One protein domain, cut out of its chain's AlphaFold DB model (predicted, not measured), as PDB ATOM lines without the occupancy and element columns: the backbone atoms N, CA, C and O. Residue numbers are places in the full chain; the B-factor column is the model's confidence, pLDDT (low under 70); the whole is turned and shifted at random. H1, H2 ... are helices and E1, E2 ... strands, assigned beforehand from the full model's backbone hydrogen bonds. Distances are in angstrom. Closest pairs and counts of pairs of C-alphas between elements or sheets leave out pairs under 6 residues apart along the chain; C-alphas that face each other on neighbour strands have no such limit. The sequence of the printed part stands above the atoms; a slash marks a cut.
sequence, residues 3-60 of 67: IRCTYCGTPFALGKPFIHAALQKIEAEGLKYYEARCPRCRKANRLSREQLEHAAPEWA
ATOM      1  N   ILE A   3     118.489 116.771  93.446       96.81
ATOM      2  CA  ILE A   3     118.238 117.471  94.711       96.81
ATOM      3  C   ILE A   3     117.009 116.909  95.417       96.81
ATOM      4  O   ILE A   3     116.092 116.375  94.796       96.81
ATOM      5  N   ARG A   4     116.980 117.037  96.742       98.19
ATOM      6  CA  ARG A   4     115.824 116.685  97.568       98.19
ATOM      7  C   ARG A   4     115.108 117.958  97.991       98.19
ATOM      8  O   ARG A   4     115.744 118.881  98.487       98.19
ATOM      9  N   CYS A   5     113.784 117.996  97.833       98.44
ATOM     10  CA  CYS A   5     112.999 119.122  98.317       98.44
ATOM     11  C   CYS A   5     113.134 119.262  99.840       98.44
ATOM     12  O   CYS A   5     112.780 118.335 100.567       98.44
ATOM     13  N   THR A   6     113.564 120.427 100.319       97.88
ATOM     14  CA  THR A   6     113.721 120.716 101.753       97.88
ATOM     15  C   THR A   6     112.391 120.758 102.503       97.88
ATOM     16  O   THR A   6     112.371 120.599 103.717       97.88
ATOM     17  N   TYR A   7     111.275 120.941 101.789       98.31
ATOM     18  CA  TYR A   7     109.939 120.983 102.380       98.31
ATOM     19  C   TYR A   7     109.247 119.613 102.415       98.31
ATOM     20  O   TYR A   7     108.798 119.181 103.468       98.31
ATOM     21  N   CYS A   8     109.125 118.923 101.273       98.19
ATOM     22  CA  CYS A   8     108.340 117.679 101.177       98.19
ATOM     23  C   CYS A   8     109.183 116.410 100.978       98.19
ATOM     24  O   CYS A   8     108.626 115.340 100.737       98.19
ATOM     25  N   GLY A   9     110.516 116.519 100.971       98.25
ATOM     26  CA  GLY A   9     111.433 115.383 100.827       98.25
ATOM     27  C   GLY A   9     111.442 114.708  99.451       98.25
ATOM     28  O   GLY A   9     112.205 113.769  99.242       98.25
ATOM     29  N   THR A  10     110.628 115.171  98.498       98.25
ATOM     30  CA  THR A  10     110.571 114.570  97.159       98.25
ATOM     31  C   THR A  10     111.874 114.849  96.406       98.25
ATOM     32  O   THR A  10     112.259 116.020  96.312       98.25
ATOM     33  N   PRO A  11     112.565 113.817  95.890       98.06
ATOM     34  CA  PRO A  11     113.718 114.011  95.023       98.06
ATOM     35  C   PRO A  11     113.270 114.536  93.658       98.06
ATOM     36  O   PRO A  11     112.210 114.160  93.158       98.06
ATOM     37  N   PHE A  12     114.064 115.412  93.054       97.88
ATOM     38  CA  PHE A  12     113.854 115.866  91.687       97.88
ATOM     39  C   PHE A  12     115.175 116.265  91.030       97.88
ATOM     40  O   PHE A  12     116.124 116.704  91.683       97.88
ATOM     41  N   ALA A  13     115.218 116.088  89.712       97.00
ATOM     42  CA  ALA A  13     116.396 116.333  88.901       97.00
ATOM     43  C   ALA A  13     116.329 117.712  88.242       97.00
ATOM     44  O   ALA A  13     115.291 118.106  87.711       97.00
ATOM     45  N   LEU A  14     117.463 118.404  88.214       96.94
ATOM     46  CA  LEU A  14     117.694 119.561  87.361       96.94
ATOM     47  C   LEU A  14     118.618 119.154  86.215       96.94
ATOM     48  O   LEU A  14     119.735 118.676  86.448       96.94
ATOM     49  N   GLY A  15     118.127 119.313  84.986       95.75
ATOM     50  CA  GLY A  15     118.881 119.043  83.763       95.75
ATOM     51  C   GLY A  15     119.878 120.155  83.434       95.75
ATOM     52  O   GLY A  15     119.752 121.279  83.920       95.75
ATOM     53  N   LYS A  16     120.846 119.847  82.566       94.81
ATOM     54  CA  LYS A  16     121.909 120.774  82.151       94.81
ATOM     55  C   LYS A  16     121.386 122.127  81.625       94.81
ATOM     56  O   LYS A  16     121.829 123.143  82.151       94.81
ATOM     57  N   PRO A  17     120.376 122.186  80.724       94.50
ATOM     58  CA  PRO A  17     119.862 123.470  80.232       94.50
ATOM     59  C   PRO A  17     119.281 124.355  81.342       94.50
ATOM     60  O   PRO A  17     119.422 125.573  81.319       94.50
ATOM     61  N   PHE A  18     118.652 123.740  82.348       96.00
ATOM     62  CA  PHE A  18     118.112 124.467  83.495       96.00
ATOM     63  C   PHE A  18     119.225 125.037  84.377       96.00
ATOM     64  O   PHE A  18     119.117 126.164  84.848       96.00
ATOM     65  N   ILE A  19     120.290 124.262  84.598       97.00
ATOM     66  CA  ILE A  19     121.445 124.694  85.393       97.00
ATOM     67  C   ILE A  19     122.141 125.876  84.708       97.00
ATOM     68  O   ILE A  19     122.405 126.878  85.366       97.00
ATOM     69  N   HIS A  20     122.348 125.807  83.391       96.50
ATOM     70  CA  HIS A  20     122.921 126.904  82.604       96.50
ATOM     71  C   HIS A  20     122.077 128.179  82.691       96.50
ATOM     72  O   HIS A  20     122.599 129.240  83.022       96.50
ATOM     73  N   ALA A  21     120.760 128.071  82.497       95.81
ATOM     74  CA  ALA A  21     119.853 129.211  82.637       95.81
ATOM     75  C   ALA A  21     119.852 129.793  84.064       95.81
ATOM     76  O   ALA A  21     119.774 131.008  84.247       95.81
ATOM     77  N   ALA A  22     119.956 128.941  85.089       96.94
ATOM     78  CA  ALA A  22     120.045 129.374  86.480       96.94
ATOM     79  C   ALA A  22     121.341 130.148  86.761       96.94
ATOM     80  O   ALA A  22     121.298 131.190  87.415       96.94
ATOM     81  N   LEU A  23     122.473 129.665  86.243       97.06
ATOM     82  CA  LEU A  23     123.777 130.312  86.364       97.06
ATOM     83  C   LEU A  23     123.828 131.651  85.614       97.06
ATOM     84  O   LEU A  23     124.255 132.650  86.191       97.06
ATOM     85  N   GLN A  24     123.299 131.701  84.387       96.06
ATOM     86  CA  GLN A  24     123.166 132.941  83.618       96.06
ATOM     87  C   GLN A  24     122.305 133.975  84.357       96.06
ATOM     88  O   GLN A  24     122.668 135.146  84.425       96.06
ATOM     89  N   LYS A  25     121.185 133.548  84.954       96.81
ATOM     90  CA  LYS A  25     120.324 134.433  85.753       96.81
ATOM     91  C   LYS A  25     121.043 134.957  86.995       96.81
ATOM     92  O   LYS A  25     120.950 136.144  87.290       96.81
ATOM     93  N   ILE A  26     121.752 134.085  87.718       96.56
ATOM     94  CA  ILE A  26     122.550 134.481  88.888       96.56
ATOM     95  C   ILE A  26     123.553 135.568  88.503       96.56
ATOM     96  O   ILE A  26     123.658 136.565  89.210       96.56
ATOM     97  N   GLU A  27     124.265 135.393  87.395       95.56
ATOM     98  CA  GLU A  27     125.247 136.362  86.921       95.56
ATOM     99  C   GLU A  27     124.613 137.682  86.479       95.56
ATOM    100  O   GLU A  27     125.007 138.735  86.976       95.56
ATOM    101  N   ALA A  28     123.597 137.626  85.614       95.88
ATOM    102  CA  ALA A  28     122.935 138.812  85.075       95.88
ATOM    103  C   ALA A  28     122.287 139.687  86.163       95.88
ATOM    104  O   ALA A  28     122.234 140.906  86.028       95.88
ATOM    105  N   GLU A  29     121.800 139.073  87.242       96.62
ATOM    106  CA  GLU A  29     121.096 139.765  88.328       96.62
ATOM    107  C   GLU A  29     121.956 139.939  89.596       96.62
ATOM    108  O   GLU A  29     121.472 140.459  90.601       96.62
ATOM    109  N   GLY A  30     123.224 139.507  89.590       95.25
ATOM    110  CA  GLY A  30     124.106 139.584  90.762       95.25
ATOM    111  C   GLY A  30     123.611 138.778  91.975       95.25
ATOM    112  O   GLY A  30     123.853 139.157  93.125       95.25
ATOM    113  N   LEU A  31     122.887 137.678  91.747       95.25
ATOM    114  CA  LEU A  31     122.295 136.864  92.811       95.25
ATOM    115  C   LEU A  31     123.323 135.920  93.443       95.25
ATOM    116  O   LEU A  31     124.245 135.428  92.802       95.25
ATOM    117  N   LYS A  32     123.116 135.581  94.719       94.06
ATOM    118  CA  LYS A  32     123.914 134.551  95.415       94.06
ATOM    119  C   LYS A  32     123.342 133.138  95.263       94.06
ATOM    120  O   LYS A  32     124.042 132.154  95.497       94.06
ATOM    121  N   TYR A  33     122.060 133.038  94.929       96.56
ATOM    122  CA  TYR A  33     121.314 131.788  94.881       96.56
ATOM    123  C   TYR A  33     120.230 131.832  93.806       96.56
ATOM    124  O   TYR A  33     119.711 132.896  93.471       96.56
ATOM    125  N   TYR A  34     119.856 130.653  93.323       97.56
ATOM    126  CA  TYR A  34     118.717 130.438  92.440       97.56
ATOM    127  C   TYR A  34     117.617 129.660  93.172       97.56
ATOM    128  O   TYR A  34     117.903 128.786  93.991       97.56
ATOM    129  N   GLU A  35     116.349 129.947  92.870       97.00
ATOM    130  CA  GLU A  35     115.201 129.261  93.468       97.00
ATOM    131  C   GLU A  35     114.581 128.233  92.510       97.00
ATOM    132  O   GLU A  35     113.754 128.557  91.657       97.00
ATOM    133  N   ALA A  36     114.924 126.956  92.691       97.31
ATOM    134  CA  ALA A  36     114.290 125.859  91.965       97.31
ATOM    135  C   ALA A  36     112.959 125.467  92.624       97.31
ATOM    136  O   ALA A  36     112.899 125.159  93.818       97.31
ATOM    137  N   ARG A  37     111.865 125.443  91.858       97.75
ATOM    138  CA  ARG A  37     110.547 125.043  92.377       97.75
ATOM    139  C   ARG A  37     110.381 123.529  92.319       97.75
ATOM    140  O   ARG A  37     110.532 122.924  91.263       97.75
ATOM    141  N   CYS A  38     110.030 122.917  93.451       98.06
ATOM    142  CA  CYS A  38     109.761 121.481  93.509       98.06
ATOM    143  C   CYS A  38     108.552 121.120  92.622       98.06
ATOM    144  O   CYS A  38     107.492 121.729  92.792       98.06
ATOM    145  N   PRO A  39     108.636 120.092  91.758       97.44
ATOM    146  CA  PRO A  39     107.528 119.712  90.878       97.44
ATOM    147  C   PRO A  39     106.310 119.161  91.636       97.44
ATOM    148  O   PRO A  39     105.200 119.203  91.119       97.44
ATOM    149  N   ARG A  40     106.491 118.679  92.876       98.19
ATOM    150  CA  ARG A  40     105.402 118.132  93.700       98.19
ATOM    151  C   ARG A  40     104.694 119.193  94.540       98.19
ATOM    152  O   ARG A  40     103.483 119.341  94.457       98.19
ATOM    153  N   CYS A  41     105.429 119.905  95.398       98.25
ATOM    154  CA  CYS A  41     104.834 120.836  96.371       98.25
ATOM    155  C   CYS A  41     104.978 122.315  95.985       98.25
ATOM    156  O   CYS A  41     104.484 123.181  96.704       98.25
ATOM    157  N   ARG A  42     105.675 122.619  94.879       97.81
ATOM    158  CA  ARG A  42     105.937 123.972  94.348       97.81
ATOM    159  C   ARG A  42     106.739 124.908  95.255       97.81
ATOM    160  O   ARG A  42     106.991 126.047  94.867       97.81
ATOM    161  N   LYS A  43     107.191 124.451  96.427       98.38
ATOM    162  CA  LYS A  43     108.070 125.235  97.305       98.38
ATOM    163  C   LYS A  43     109.427 125.472  96.644       98.38
ATOM    164  O   LYS A  43     109.968 124.584  95.976       98.38
ATOM    165  N   ALA A  44     109.953 126.676  96.848       97.69
ATOM    166  CA  ALA A  44     111.276 127.070  96.400       97.69
ATOM    167  C   ALA A  44     112.354 126.310  97.181       97.69
ATOM    168  O   ALA A  44     112.259 126.132  98.393       97.69
ATOM    169  N   ASN A  45     113.369 125.854  96.461       98.00
ATOM    170  CA  ASN A  45     114.577 125.245  96.990       98.00
ATOM    171  C   ASN A  45     115.736 126.114  96.522       98.00
ATOM    172  O   ASN A  45     115.934 126.277  95.317       98.00
ATOM    173  N   ARG A  46     116.446 126.717  97.476       97.62
ATOM    174  CA  ARG A  46     117.589 127.578  97.181       97.62
ATOM    175  C   ARG A  46     118.786 126.721  96.811       97.62
ATOM    176  O   ARG A  46     119.107 125.776  97.525       97.62
ATOM    177  N   LEU A  47     119.425 127.085  95.712       97.50
ATOM    178  CA  LEU A  47     120.644 126.470  95.214       97.50
ATOM    179  C   LEU A  47     121.706 127.554  95.155       97.50
ATOM    180  O   LEU A  47     121.461 128.614  94.574       97.50
ATOM    181  N   SER A  48     122.849 127.318  95.791       96.88
ATOM    182  CA  SER A  48     123.967 128.251  95.702       96.88
ATOM    183  C   SER A  48     124.547 128.242  94.290       96.88
ATOM    184  O   SER A  48     124.434 127.258  93.554       96.88
ATOM    185  N   ARG A  49     125.199 129.347  93.921       95.94
ATOM    186  CA  ARG A  49     125.982 129.421  92.685       95.94
ATOM    187  C   ARG A  49     127.000 128.277  92.593       95.94
ATOM    188  O   ARG A  49     127.040 127.592  91.583       95.94
ATOM    189  N   GLU A  50     127.716 128.012  93.682       95.56
ATOM    190  CA  GLU A  50     128.712 126.936  93.776       95.56
ATOM    191  C   GLU A  50     128.121 125.547  93.482       95.56
ATOM    192  O   GLU A  50     128.696 124.777  92.717       95.56
ATOM    193  N   GLN A  51     126.936 125.224  94.022       96.44
ATOM    194  CA  GLN A  51     126.265 123.948  93.738       96.44
ATOM    195  C   GLN A  51     125.932 123.791  92.251       96.44
ATOM    196  O   GLN A  51     126.008 122.689  91.708       96.44
ATOM    197  N   LEU A  52     125.531 124.886  91.603       96.81
ATOM    198  CA  LEU A  52     125.196 124.896  90.184       96.81
ATOM    199  C   LEU A  52     126.452 124.808  89.307       96.81
ATOM    200  O   LEU A  52     126.449 124.023  88.364       96.81
ATOM    201  N   GLU A  53     127.521 125.536  89.642       95.62
ATOM    202  CA  GLU A  53     128.817 125.478  88.948       95.62
ATOM    203  C   GLU A  53     129.431 124.076  89.048       95.62
ATOM    204  O   GLU A  53     129.840 123.503  88.042       95.62
ATOM    205  N   HIS A  54     129.392 123.455  90.231       95.25
ATOM    206  CA  HIS A  54     129.859 122.079  90.409       95.25
ATOM    207  C   HIS A  54     129.064 121.070  89.563       95.25
ATOM    208  O   HIS A  54     129.595 120.055  89.119       95.25
ATOM    209  N   ALA A  55     127.778 121.343  89.325       95.50
ATOM    210  CA  ALA A  55     126.917 120.501  88.503       95.50
ATOM    211  C   ALA A  55     127.012 120.776  86.988       95.50
ATOM    212  O   ALA A  55     126.391 120.037  86.218       95.50
ATOM    213  N   ALA A  56     127.738 121.819  86.582       95.00
ATOM    214  CA  ALA A  56     127.958 122.240  85.199       95.00
ATOM    215  C   ALA A  56     129.391 122.791  85.033       95.00
ATOM    216  O   ALA A  56     129.565 123.986  84.783       95.00
ATOM    217  N   PRO A  57     130.432 121.949  85.196       91.81
ATOM    218  CA  PRO A  57     131.826 122.398  85.166       91.81
ATOM    219  C   PRO A  57     132.212 123.064  83.837       91.81
ATOM    220  O   PRO A  57     133.035 123.973  83.812       91.81
ATOM    221  N   GLU A  58     131.584 122.666  82.731       91.62
ATOM    222  CA  GLU A  58     131.799 123.274  81.416       91.62
ATOM    223  C   GLU A  58     131.302 124.721  81.298       91.62
ATOM    224  O   GLU A  58     131.791 125.455  80.445       91.62
ATOM    225  N   TRP A  59     130.369 125.151  82.153       88.06
ATOM    226  CA  TRP A  59     129.851 126.519  82.112       88.06
ATOM    227  C   TRP A  59     130.942 127.549  82.432       88.06
ATOM    228  O   TRP A  59     130.921 128.658  81.903       88.06
ATOM    229  N   ALA A  60     131.932 127.178  83.253       76.62
ATOM    230  CA  ALA A  60     133.098 128.021  83.506       76.62
ATOM    231  C   ALA A  60     133.918 128.260  82.223       76.62
ATOM    232  O   ALA A  60     134.296 129.395  81.950       76.62
TER     233      ALA A  60
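AT A GLANCE: This is residues 3 to 60 of the 67 residues of an uncharacterized protein of Anaerolineae bacterium (UniProt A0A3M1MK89). This is a small elongated domain with a two-stranded hairpin, E2 and E3, near its middle and two helices, H1 and H2, side by side at one end of the long axis. The other end is made of two loops, residues 5 to 10 and residues 38 to 43, and the short strand E1 runs apart from the hairpin, with residues 3 to 4 folded back beside it. The printed part has 58 residues, with three named strands and two named helices in the order E1, H1, E2, E3, H2; the class is mixed, helices and strands. The one sheet has the order E2, E3 and is antiparallel. The whole is compact, with a radius of gyration of the C-alphas of 11.2 A, and the C-alphas span 32 by 20 by 16 A.

HOW THE PARTS SIT: Start at Ile 3 and look for E1, residues 11 to 13: it pairs with no named strand, but residues 3 to 4 are paired antiparallel with residues 11 to 12 of E1. Two residues on, you reach H1, residues 16 to 28; E1 and H1 are apart, though a tight link joins them. Next along the printed part comes E2, residues 33 to 37, and here look back to H1: 5 pairs of C-alphas are within 8 A, the closest being those of Ala 22 and Tyr 34, 6.2 A apart. E3, residues 44 to 48, is the antiparallel neighbour of E2, and the two form a hairpin, with 148 degrees between their directions. Check it at the C-alphas of 35 and 46, which face each other at 4.7 A, and in the backbone, where N 34 and O 47 are 2.9 A apart and N 45 and O 36 are 2.8 A apart, both within hydrogen-bond range. E3 is apart from H1, and E1 is apart from both E2 and E3. H2, residues 49 to 54, follows E3 directly and touches H1; the closest C-alphas are those of Ile 19 and Leu 52, 6.1 A apart. H1 and H2 run opposite ways at a steep tilt of 36 degrees, only just past shallow. H2 also comes near the beginning of E2, where the closest C-alphas, those of Tyr 33 and Arg 49, are 5.7 A apart; E1 and H2 are apart. In H1 and H2 every O i to N i+4 pair is within hydrogen-bond range.

IN THESE COORDINATES: Find C-alpha 11 at (113.718, 114.011, 95.023), where E1 begins; it ends at residue 13. Then find C-alpha 16 at (121.909, 120.774, 82.151); from there H1, the longest helix, runs 18.3 A to C-alpha 28. Read on to residue 33, where E2 begins and covers 12.9 A to residue 37. E3 runs back from residue 44 to residue 48, 12.8 A. H2 takes over at residue 49 and ends at C-alpha 54, at (129.859, 122.079, 90.409).

THE WHOLE: The two C-alphas farthest apart are those of Cys 8 and Ala 60, 32.1 A, while the first and last printed C-alphas, Ile 3 and Ala 60, are 21.4 A apart. The printed part runs from residue 3 to residue 60 with no cut. The links E1 to H1, H1 to E2 and E3 to H2 are tight, the link E2 to E3 is short, and no link is long. The mean pLDDT of the printed part is 96.2, and no printed residue is under 70.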